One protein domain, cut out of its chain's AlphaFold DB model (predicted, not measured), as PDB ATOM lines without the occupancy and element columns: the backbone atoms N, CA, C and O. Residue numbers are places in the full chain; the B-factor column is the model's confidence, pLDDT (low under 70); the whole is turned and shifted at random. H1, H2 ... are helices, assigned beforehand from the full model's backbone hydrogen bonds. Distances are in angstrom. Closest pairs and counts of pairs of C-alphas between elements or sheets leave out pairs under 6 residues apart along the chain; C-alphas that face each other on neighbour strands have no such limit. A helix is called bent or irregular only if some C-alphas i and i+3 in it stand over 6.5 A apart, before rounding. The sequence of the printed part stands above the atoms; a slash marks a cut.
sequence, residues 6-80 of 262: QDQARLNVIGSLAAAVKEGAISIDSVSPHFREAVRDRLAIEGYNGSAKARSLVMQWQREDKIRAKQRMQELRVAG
ATOM      1  N   GLN A   6      48.485 -22.045  31.639       58.00
ATOM      2  CA  GLN A   6      48.902 -22.990  30.605       58.00
ATOM      3  C   GLN A   6      47.713 -23.677  29.920       58.00
ATOM      4  O   GLN A   6      47.718 -23.818  28.699       58.00
ATOM      5  N   ASP A   7      46.674 -24.045  30.668       63.28
ATOM      6  CA  ASP A   7      45.453 -24.619  30.091       63.28
ATOM      7  C   ASP A   7      44.674 -23.578  29.279       63.28
ATOM      8  O   ASP A   7      44.160 -23.878  28.202       63.28
ATOM      9  N   GLN A   8      44.641 -22.328  29.749       65.50
ATOM     10  CA  GLN A   8      44.026 -21.215  29.027       65.50
ATOM     11  C   GLN A   8      44.767 -20.930  27.709       65.50
ATOM     12  O   GLN A   8      44.137 -20.780  26.664       65.50
ATOM     13  N   ALA A   9      46.105 -20.924  27.737       71.44
ATOM     14  CA  ALA A   9      46.934 -20.758  26.546       71.44
ATOM     15  C   ALA A   9      46.737 -21.908  25.547       71.44
ATOM     16  O   ALA A   9      46.575 -21.667  24.353       71.44
ATOM     17  N   ARG A  10      46.667 -23.154  26.029       72.25
ATOM     18  CA  ARG A  10      46.385 -24.329  25.192       72.25
ATOM     19  C   ARG A  10      45.019 -24.249  24.515       72.25
ATOM     20  O   ARG A  10      44.922 -24.525  23.323       72.25
ATOM     21  N   LEU A  11      43.980 -23.833  25.237       72.69
ATOM     22  CA  LEU A  11      42.641 -23.656  24.667       72.69
ATOM     23  C   LEU A  11      42.601 -22.550  23.608       72.69
ATOM     24  O   LEU A  11      41.942 -22.720  22.582       72.69
ATOM     25  N   ASN A  12      43.336 -21.456  23.819       77.44
ATOM     26  CA  ASN A  12      43.453 -20.384  22.831       77.44
ATOM     27  C   ASN A  12      44.154 -20.869  21.553       77.44
ATOM     28  O   ASN A  12      43.679 -20.574  20.460       77.44
ATOM     29  N   VAL A  13      45.221 -21.668  21.685       81.31
ATOM     30  CA  VAL A  13      45.942 -22.267  20.547       81.31
ATOM     31  C   VAL A  13      45.054 -23.241  19.765       81.31
ATOM     32  O   VAL A  13      45.024 -23.204  18.538       81.31
ATOM     33  N   ILE A  14      44.287 -24.091  20.455       78.44
ATOM     34  CA  ILE A  14      43.330 -25.001  19.804       78.44
ATOM     35  C   ILE A  14      42.245 -24.201  19.067       78.44
ATOM     36  O   ILE A  14      41.883 -24.553  17.946       78.44
ATOM     37  N   GLY A  15      41.759 -23.106  19.661       75.69
ATOM     38  CA  GLY A  15      40.789 -22.206  19.034       75.69
ATOM     39  C   GLY A  15      41.326 -21.524  17.772       75.69
ATOM     40  O   GLY A  15      40.650 -21.533  16.747       75.69
ATOM     41  N   SER A  16      42.553 -20.994  17.809       79.88
ATOM     42  CA  SER A  16      43.169 -20.350  16.640       79.88
ATOM     43  C   SER A  16      43.464 -21.340  15.514       79.88
ATOM     44  O   SER A  16      43.263 -21.018  14.346       79.88
ATOM     45  N   LEU A  17      43.905 -22.558  15.849       79.69
ATOM     46  CA  LEU A  17      44.146 -23.612  14.859       79.69
ATOM     47  C   LEU A  17      42.843 -24.082  14.205       79.69
ATOM     48  O   LEU A  17      42.814 -24.282  12.995       79.69
ATOM     49  N   ALA A  18      41.758 -24.215  14.973       78.25
ATOM     50  CA  ALA A  18      40.446 -24.546  14.421       78.25
ATOM     51  C   ALA A  18      39.931 -23.455  13.469       78.25
ATOM     52  O   ALA A  18      39.483 -23.779  12.373       78.25
ATOM     53  N   ALA A  19      40.070 -22.175  13.825       78.38
ATOM     54  CA  ALA A  19      39.700 -21.071  12.937       78.38
ATOM     55  C   ALA A  19      40.501 -21.093  11.620       78.38
ATOM     56  O   ALA A  19      39.911 -21.058  10.543       78.38
ATOM     57  N   ALA A  20      41.825 -21.270  11.694       78.44
ATOM     58  CA  ALA A  20      42.691 -21.312  10.515       78.44
ATOM     59  C   ALA A  20      42.405 -22.514   9.589       78.44
ATOM     60  O   ALA A  20      42.474 -22.383   8.367       78.44
ATOM     61  N   VAL A  21      42.052 -23.682  10.145       78.06
ATOM     62  CA  VAL A  21      41.609 -24.842   9.345       78.06
ATOM     63  C   VAL A  21      40.253 -24.569   8.684       78.06
ATOM     64  O   VAL A  21      40.053 -24.914   7.523       78.06
ATOM     65  N   LYS A  22      39.318 -23.929   9.398       76.94
ATOM     66  CA  LYS A  22      37.975 -23.599   8.893       76.94
ATOM     67  C   LYS A  22      38.004 -22.594   7.744       76.94
ATOM     68  O   LYS A  22      37.242 -22.728   6.794       76.94
ATOM     69  N   GLU A  23      38.882 -21.603   7.835       77.12
ATOM     70  CA  GLU A  23      39.103 -20.591   6.796       77.12
ATOM     71  C   GLU A  23      39.882 -21.145   5.589       77.12
ATOM     72  O   GLU A  23      40.089 -20.435   4.608       77.12
ATOM     73  N   GLY A  24      40.311 -22.413   5.642       73.06
ATOM     74  CA  GLY A  24      41.073 -23.064   4.579       73.06
ATOM     75  C   GLY A  24      42.533 -22.614   4.497       73.06
ATOM     76  O   GLY A  24      43.225 -22.973   3.549       73.06
ATOM     77  N   ALA A  25      43.020 -21.854   5.483       79.44
ATOM     78  CA  ALA A  25      44.392 -21.353   5.521       79.44
ATOM     79  C   ALA A  25      45.418 -22.465   5.807       79.44
ATOM     80  O   ALA A  25      46.572 -22.365   5.394       79.44
ATOM     81  N   ILE A  26      45.006 -23.531   6.502       80.88
ATOM     82  CA  ILE A  26      45.831 -24.714   6.782       80.88
ATOM     83  C   ILE A  26      45.010 -26.005   6.655       80.88
ATOM     84  O   ILE A  26      43.824 -26.037   6.975       80.88
ATOM     85  N   SER A  27      45.649 -27.095   6.224       80.00
ATOM     86  CA  SER A  27      45.019 -28.421   6.220       80.00
ATOM     87  C   SER A  27      44.960 -28.997   7.636       80.00
ATOM     88  O   SER A  27      45.869 -28.818   8.446       80.00
ATOM     89  N   ILE A  28      43.913 -29.758   7.948       71.94
ATOM     90  CA  ILE A  28      43.799 -30.423   9.252       71.94
ATOM     91  C   ILE A  28      44.909 -31.457   9.484       71.94
ATOM     92  O   ILE A  28      45.307 -31.712  10.622       71.94
ATOM     93  N   ASP A  29      45.455 -32.017   8.406       79.06
ATOM     94  CA  ASP A  29      46.533 -32.999   8.473       79.06
ATOM     95  C   ASP A  29      47.906 -32.344   8.677       79.06
ATOM     96  O   ASP A  29      48.824 -32.999   9.175       79.06
ATOM     97  N   SER A  30      48.034 -31.037   8.404       79.25
ATOM     98  CA  SER A  30      49.235 -30.257   8.729       79.25
ATOM     99  C   SER A  30      49.246 -29.734  10.172       79.25
ATOM    100  O   SER A  30      50.265 -29.216  10.628       79.25
ATOM    101  N   VAL A  31      48.159 -29.919  10.934       80.81
ATOM    102  CA  VAL A  31      48.133 -29.658  12.381       80.81
ATOM    103  C   VAL A  31      48.923 -30.742  13.120       80.81
ATOM    104  O   VAL A  31      48.784 -31.941  12.838       80.81
ATOM    105  N   SER A  32      49.738 -30.319  14.096       80.25
ATOM    106  CA  SER A  32      50.535 -31.211  14.948       80.25
ATOM    107  C   SER A  32      49.668 -32.323  15.564       80.25
ATOM    108  O   SER A  32      48.580 -32.021  16.069       80.25
ATOM    109  N   PRO A  33      50.129 -33.594  15.582       78.62
ATOM    110  CA  PRO A  33      49.343 -34.734  16.066       78.62
ATOM    111  C   PRO A  33      48.758 -34.532  17.466       78.62
ATOM    112  O   PRO A  33      47.647 -34.973  17.736       78.62
ATOM    113  N   HIS A  34      49.468 -33.798  18.328       77.25
ATOM    114  CA  HIS A  34      49.041 -33.510  19.697       77.25
ATOM    115  C   HIS A  34      47.773 -32.640  19.787       77.25
ATOM    116  O   HIS A  34      47.048 -32.723  20.774       77.25
ATOM    117  N   PHE A  35      47.492 -31.814  18.774       76.19
ATOM    118  CA  PHE A  35      46.332 -30.914  18.741       76.19
ATOM    119  C   PHE A  35      45.283 -31.313  17.700       76.19
ATOM    120  O   PHE A  35      44.171 -30.794  17.728       76.19
ATOM    121  N   ARG A  36      45.611 -32.237  16.792       78.44
ATOM    122  CA  ARG A  36      44.769 -32.612  15.649       78.44
ATOM    123  C   ARG A  36      43.395 -33.141  16.063       78.44
ATOM    124  O   ARG A  36      42.395 -32.763  15.462       78.44
ATOM    125  N   GLU A  37      43.346 -33.984  17.089       76.50
ATOM    126  CA  GLU A  37      42.094 -34.556  17.599       76.50
ATOM    127  C   GLU A  37      41.227 -33.480  18.271       76.50
ATOM    128  O   GLU A  37      40.068 -33.306  17.910       76.50
ATOM    129  N   ALA A  38      41.827 -32.637  19.117       77.00
ATOM    130  CA  ALA A  38      41.131 -31.522  19.758       77.00
ATOM    131  C   ALA A  38      40.625 -30.463  18.755       77.00
ATOM    132  O   ALA A  38      39.564 -29.876  18.960       77.00
ATOM    133  N   VAL A  39      41.360 -30.221  17.664       74.75
ATOM    134  CA  VAL A  39      40.944 -29.325  16.571       74.75
ATOM    135  C   VAL A  39      39.823 -29.956  15.735       74.75
ATOM    136  O   VAL A  39      38.869 -29.255  15.406       74.75
ATOM    137  N   ARG A  40      39.866 -31.269  15.454       78.06
ATOM    138  CA  ARG A  40      38.750 -32.005  14.822       78.06
ATOM    139  C   ARG A  40      37.481 -31.926  15.660       78.06
ATOM    140  O   ARG A  40      36.429 -31.584  15.126       78.06
ATOM    141  N   ASP A  41      37.592 -32.165  16.962       75.00
ATOM    142  CA  ASP A  41      36.468 -32.072  17.890       75.00
ATOM    143  C   ASP A  41      35.904 -30.651  17.934       75.00
ATOM    144  O   ASP A  41      34.693 -30.450  17.874       75.00
ATOM    145  N   ARG A  42      36.777 -29.638  17.968       71.06
ATOM    146  CA  ARG A  42      36.388 -28.223  17.946       71.06
ATOM    147  C   ARG A  42      35.656 -27.843  16.657       71.06
ATOM    148  O   ARG A  42      34.613 -27.200  16.729       71.06
ATOM    149  N   LEU A  43      36.161 -28.260  15.498       69.19
ATOM    150  CA  LEU A  43      35.541 -28.012  14.191       69.19
ATOM    151  C   LEU A  43      34.197 -28.736  14.043       69.19
ATOM    152  O   LEU A  43      33.241 -28.160  13.526       69.19
ATOM    153  N   ALA A  44      34.093 -29.959  14.570       68.12
ATOM    154  CA  ALA A  44      32.837 -30.702  14.643       68.12
ATOM    155  C   ALA A  44      31.801 -30.018  15.559       68.12
ATOM    156  O   ALA A  44      30.596 -30.160  15.351       68.12
ATOM    157  N   ILE A  45      32.259 -29.252  16.556       58.62
ATOM    158  CA  ILE A  45      31.416 -28.445  17.449       58.62
ATOM    159  C   ILE A  45      31.029 -27.101  16.804       58.62
ATOM    160  O   ILE A  45      29.898 -26.655  16.974       58.62
ATOM    161  N   GLU A  46      31.914 -26.444  16.049       51.72
ATOM    162  CA  GLU A  46      31.665 -25.108  15.471       51.72
ATOM    163  C   GLU A  46      30.743 -25.094  14.242       51.72
ATOM    164  O   GLU A  46      30.212 -24.039  13.897       51.72
ATOM    165  N   GLY A  47      30.484 -26.246  13.616       48.38
ATOM    166  CA  GLY A  47      29.366 -26.414  12.676       48.38
ATOM    167  C   GLY A  47      27.989 -26.495  13.356       48.38
ATOM    168  O   GLY A  47      26.968 -26.527  12.675       48.38
ATOM    169  N   TYR A  48      27.941 -26.537  14.693       42.12
ATOM    170  CA  TYR A  48      26.740 -26.798  15.484       42.12
ATOM    171  C   TYR A  48      26.683 -25.860  16.701       42.12
ATOM    172  O   TYR A  48      27.103 -26.199  17.810       42.12
ATOM    173  N   ASN A  49      26.148 -24.654  16.486       40.91
ATOM    174  CA  ASN A  49      25.909 -23.632  17.512       40.91
ATOM    175  C   ASN A  49      25.490 -24.231  18.872       40.91
ATOM    176  O   ASN A  49      24.397 -24.772  19.019       40.91
ATOM    177  N   GLY A  50      26.357 -24.112  19.884       47.41
ATOM    178  CA  GLY A  50      25.989 -24.208  21.302       47.41
ATOM    179  C   GLY A  50      25.292 -25.492  21.774       47.41
ATOM    180  O   GLY A  50      24.559 -25.431  22.763       47.41
ATOM    181  N   SER A  51      25.488 -26.641  21.119       48.88
ATOM    182  CA  SER A  51      24.744 -27.855  21.478       48.88
ATOM    183  C   SER A  51      25.108 -28.387  22.875       48.88
ATOM    184  O   SER A  51      26.255 -28.328  23.334       48.88
ATOM    185  N   ALA A  52      24.116 -28.964  23.558       49.72
ATOM    186  CA  ALA A  52      24.242 -29.597  24.874       49.72
ATOM    187  C   ALA A  52      25.395 -30.622  24.971       49.72
ATOM    188  O   ALA A  52      25.897 -30.889  26.063       49.72
ATOM    189  N   LYS A  53      25.868 -31.145  23.832       47.12
ATOM    190  CA  LYS A  53      26.962 -32.113  23.724       47.12
ATOM    191  C   LYS A  53      28.334 -31.519  24.072       47.12
ATOM    192  O   LYS A  53      29.095 -32.162  24.788       47.12
ATOM    193  N   ALA A  54      28.624 -30.273  23.687       49.22
ATOM    194  CA  ALA A  54      29.872 -29.596  24.070       49.22
ATOM    195  C   ALA A  54      29.911 -29.286  25.579       49.22
ATOM    196  O   ALA A  54      30.927 -29.485  26.245       49.22
ATOM    197  N   ARG A  55      28.766 -28.885  26.152       55.16
ATOM    198  CA  ARG A  55      28.613 -28.738  27.613       55.16
ATOM    199  C   ARG A  55      28.750 -30.087  28.327       55.16
ATOM    200  O   ARG A  55      29.342 -30.143  29.400       55.16
ATOM    201  N   SER A  56      28.250 -31.166  27.722       58.69
ATOM    202  CA  SER A  56      28.386 -32.535  28.232       58.69
ATOM    203  C   SER A  56      29.842 -33.011  28.254       58.69
ATOM    204  O   SER A  56      30.265 -33.573  29.260       58.69
ATOM    205  N   LEU A  57      30.625 -32.736  27.208       59.03
ATOM    206  CA  LEU A  57      32.050 -33.090  27.130       59.03
ATOM    207  C   LEU A  57      32.894 -32.331  28.163       59.03
ATOM    208  O   LEU A  57      33.652 -32.941  28.910       59.03
ATOM    209  N   VAL A  58      32.688 -31.017  28.309       64.38
ATOM    210  CA  VAL A  58      33.358 -30.230  29.365       64.38
ATOM    211  C   VAL A  58      32.994 -30.752  30.761       64.38
ATOM    212  O   VAL A  58      33.855 -30.853  31.635       64.38
ATOM    213  N   MET A  59      31.731 -31.126  30.984       64.69
ATOM    214  CA  MET A  59      31.300 -31.751  32.239       64.69
ATOM    215  C   MET A  59      31.918 -33.142  32.449       64.69
ATOM    216  O   MET A  59      32.196 -33.502  33.593       64.69
ATOM    217  N   GLN A  60      32.144 -33.921  31.386       69.81
ATOM    218  CA  GLN A  60      32.838 -35.211  31.445       69.81
ATOM    219  C   GLN A  60      34.310 -35.033  31.819       69.81
ATOM    220  O   GLN A  60      34.738 -35.636  32.800       69.81
ATOM    221  N   TRP A  61      35.042 -34.126  31.170       67.62
ATOM    222  CA  TRP A  61      36.432 -33.822  31.534       67.62
ATOM    223  C   TRP A  61      36.552 -33.348  32.987       67.62
ATOM    224  O   TRP A  61      37.379 -33.848  33.744       67.62
ATOM    225  N   GLN A  62      35.640 -32.484  33.449       68.44
ATOM    226  CA  GLN A  62      35.592 -32.077  34.859       68.44
ATOM    227  C   GLN A  62      35.296 -33.237  35.824       68.44
ATOM    228  O   GLN A  62      35.713 -33.197  36.986       68.44
ATOM    229  N   ARG A  63      34.529 -34.250  35.399       73.19
ATOM    230  CA  ARG A  63      34.279 -35.461  36.200       73.19
ATOM    231  C   ARG A  63      35.516 -36.351  36.230       73.19
ATOM    232  O   ARG A  63      35.881 -36.798  37.313       73.19
ATOM    233  N   GLU A  64      36.174 -36.560  35.099       73.06
ATOM    234  CA  GLU A  64      37.412 -37.335  34.999       73.06
ATOM    235  C   GLU A  64      38.545 -36.715  35.812       73.06
ATOM    236  O   GLU A  64      39.234 -37.426  36.539       73.06
ATOM    237  N   ASP A  65      38.690 -35.391  35.782       70.50
ATOM    238  CA  ASP A  65      39.663 -34.678  36.610       70.50
ATOM    239  C   ASP A  65      39.361 -34.840  38.101       70.50
ATOM    240  O   ASP A  65      40.267 -35.064  38.905       70.50
ATOM    241  N   LYS A  66      38.081 -34.799  38.495       73.75
ATOM    242  CA  LYS A  66      37.675 -35.091  39.879       73.75
ATOM    243  C   LYS A  66      37.989 -36.531  40.273       73.75
ATOM    244  O   LYS A  66      38.371 -36.763  41.418       73.75
ATOM    245  N   ILE A  67      37.807 -37.490  39.366       76.75
ATOM    246  CA  ILE A  67      38.115 -38.903  39.610       76.75
ATOM    247  C   ILE A  67      39.627 -39.091  39.750       76.75
ATOM    248  O   ILE A  67      40.063 -39.644  40.756       76.75
ATOM    249  N   ARG A  68      40.432 -38.540  38.834       74.81
ATOM    250  CA  ARG A  68      41.901 -38.563  38.909       74.81
ATOM    251  C   ARG A  68      42.426 -37.884  40.171       74.81
ATOM    252  O   ARG A  68      43.325 -38.401  40.826       74.81
ATOM    253  N   ALA A  69      41.839 -36.756  40.568       72.75
ATOM    254  CA  ALA A  69      42.185 -36.091  41.820       72.75
ATOM    255  C   ALA A  69      41.847 -36.955  43.047       72.75
ATOM    256  O   ALA A  69      42.639 -37.018  43.985       72.75
ATOM    257  N   LYS A  70      40.700 -37.651  43.046       77.94
ATOM    258  CA  LYS A  70      40.343 -38.606  44.108       77.94
ATOM    259  C   LYS A  70      41.298 -39.798  44.154       77.94
ATOM    260  O   LYS A  70      41.700 -40.174  45.247       77.94
ATOM    261  N   GLN A  71      41.682 -40.346  43.003       78.44
ATOM    262  CA  GLN A  71      42.643 -41.449  42.905       78.44
ATOM    263  C   GLN A  71      44.010 -41.043  43.457       78.44
ATOM    264  O   GLN A  71      44.489 -41.693  44.377       78.44
ATOM    265  N   ARG A  72      44.559 -39.896  43.035       74.19
ATOM    266  CA  ARG A  72      45.804 -39.347  43.604       74.19
ATOM    267  C   ARG A  72      45.718 -39.143  45.114       74.19
ATOM    268  O   ARG A  72      46.652 -39.442  45.845       74.19
ATOM    269  N   MET A  73      44.588 -38.641  45.609       70.75
ATOM    270  CA  MET A  73      44.368 -38.490  47.052       70.75
ATOM    271  C   MET A  73      44.303 -39.839  47.775       70.75
ATOM    272  O   MET A  73      44.742 -39.940  48.917       70.75
ATOM    273  N   GLN A  74      43.765 -40.872  47.135       75.62
ATOM    274  CA  GLN A  74      43.702 -42.216  47.696       75.62
ATOM    275  C   GLN A  74      45.074 -42.896  47.687       75.62
ATOM    276  O   GLN A  74      45.445 -43.483  48.696       75.62
ATOM    277  N   GLU A  75      45.860 -42.729  46.624       79.44
ATOM    278  CA  GLU A  75      47.263 -43.155  46.545       79.44
ATOM    279  C   GLU A  75      48.104 -42.500  47.645       79.44
ATOM    280  O   GLU A  75      48.800 -43.195  48.378       79.44
ATOM    281  N   LEU A  76      47.966 -41.184  47.850       76.12
ATOM    282  CA  LEU A  76      48.636 -40.472  48.944       76.12
ATOM    283  C   LEU A  76      48.209 -40.993  50.324       76.12
ATOM    284  O   LEU A  76      49.033 -41.099  51.229       76.12
ATOM    285  N   ARG A  77      46.930 -41.347  50.491       72.94
ATOM    286  CA  ARG A  77      46.418 -41.918  51.744       72.94
ATOM    287  C   ARG A  77      46.973 -43.321  52.002       72.94
ATOM    288  O   ARG A  77      47.295 -43.631  53.143       72.94
ATOM    289  N   VAL A  78      47.085 -44.148  50.961       77.56
ATOM    290  CA  VAL A  78      47.693 -45.488  51.027       77.56
ATOM    291  C   VAL A  78      49.199 -45.391  51.283       77.56
ATOM    292  O   VAL A  78      49.729 -46.171  52.062       77.56
ATOM    293  N   ALA A  79      49.866 -44.376  50.730       75.44
ATOM    294  CA  ALA A  79      51.267 -44.050  51.001       75.44
ATOM    295  C   ALA A  79      51.515 -43.467  52.410       75.44
ATOM    296  O   ALA A  79      52.612 -42.995  52.696       75.44
ATOM    297  N   GLY A  80      50.504 -43.447  53.287       63.78
ATOM    298  CA  GLY A  80      50.634 -42.986  54.670       63.78
ATOM    299  C   GLY A  80      50.777 -41.470  54.827       63.78
ATOM    300  O   GLY A  80      51.081 -40.995  55.918       63.78
TER     301      GLY A  80
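AT A GLANCE: This is residues 6 to 80 of the 262 residues of an uncharacterized protein of Noviherbaspirillum sp. UKPF54 (UniProt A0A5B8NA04). Two helices, H1 and H2, cross steeply to make a small body, and a long helix, H3, sticks out from it as an arm, with residues 55 to 80 standing free. H2 and H3 make an open V, with the tight link between them at its point, while H1 is packed across H2 and stays apart from H3. The printed part has 75 residues with three named helices, in the order H1, H2, H3, and no named strand; the class is all helix. The whole is loose, with a radius of gyration of the C-alphas of 16.4 A, and it spans 55 by 27 by 18 A, only just elongated, the arm making much of the length.

HOW THE PARTS SIT: H1, residues 6 to 22, touches H2, residues 33 to 46, with 12 pairs of C-alphas within 8 A. Their closest C-alphas are those of Ala 18 and Val 39, 5.3 A apart, and their centres are 9.3 A apart. They run the same way at a steep tilt of 67 degrees, only just short of about perpendicular. H3, residues 52 to 78, is close to H2 but not clearly touching it, with 1 pair of C-alphas within 8 A, those of Ile 45 and Ala 54 at 6.9 A. H2 and H3 run opposite ways at a steep tilt of 41 degrees, and their centres are 21.2 A apart. H1 and H3 are apart. In H1 and H3 every O i to N i+4 pair is within hydrogen-bond range; in H2 it is 8 of 10.

IN THESE COORDINATES: H1 begins at C-alpha 6, at (48.902, -22.990, 30.605), and measures 24.3 A from first to last C-alpha. A short link, residues 23 to 32, leads to H2, which begins at C-alpha 33, at (49.343, -34.734, 16.066), and measures 20.1 A. H2 is irregular: C-alphas 34 and 37 are 7.3 A apart, where about 5 A is the distance in a regular helix. After the tight link of residues 47 to 51, H3 runs 38.6 A and ends at C-alpha 78, at (47.693, -45.488, 51.027).

THE WHOLE: The two C-alphas farthest apart are those of Gly 24 and Gly 80, at 54.7 A. Without the stretch that stands free, the body has 49 residues and spans 29 by 27 by 15 A. The printed part has no cut, and neither link is long. The mean pLDDT of the printed part is 70.4; 24 residues are under 70, namely residues 6 to 8, residues 43 to 62 and residue 80.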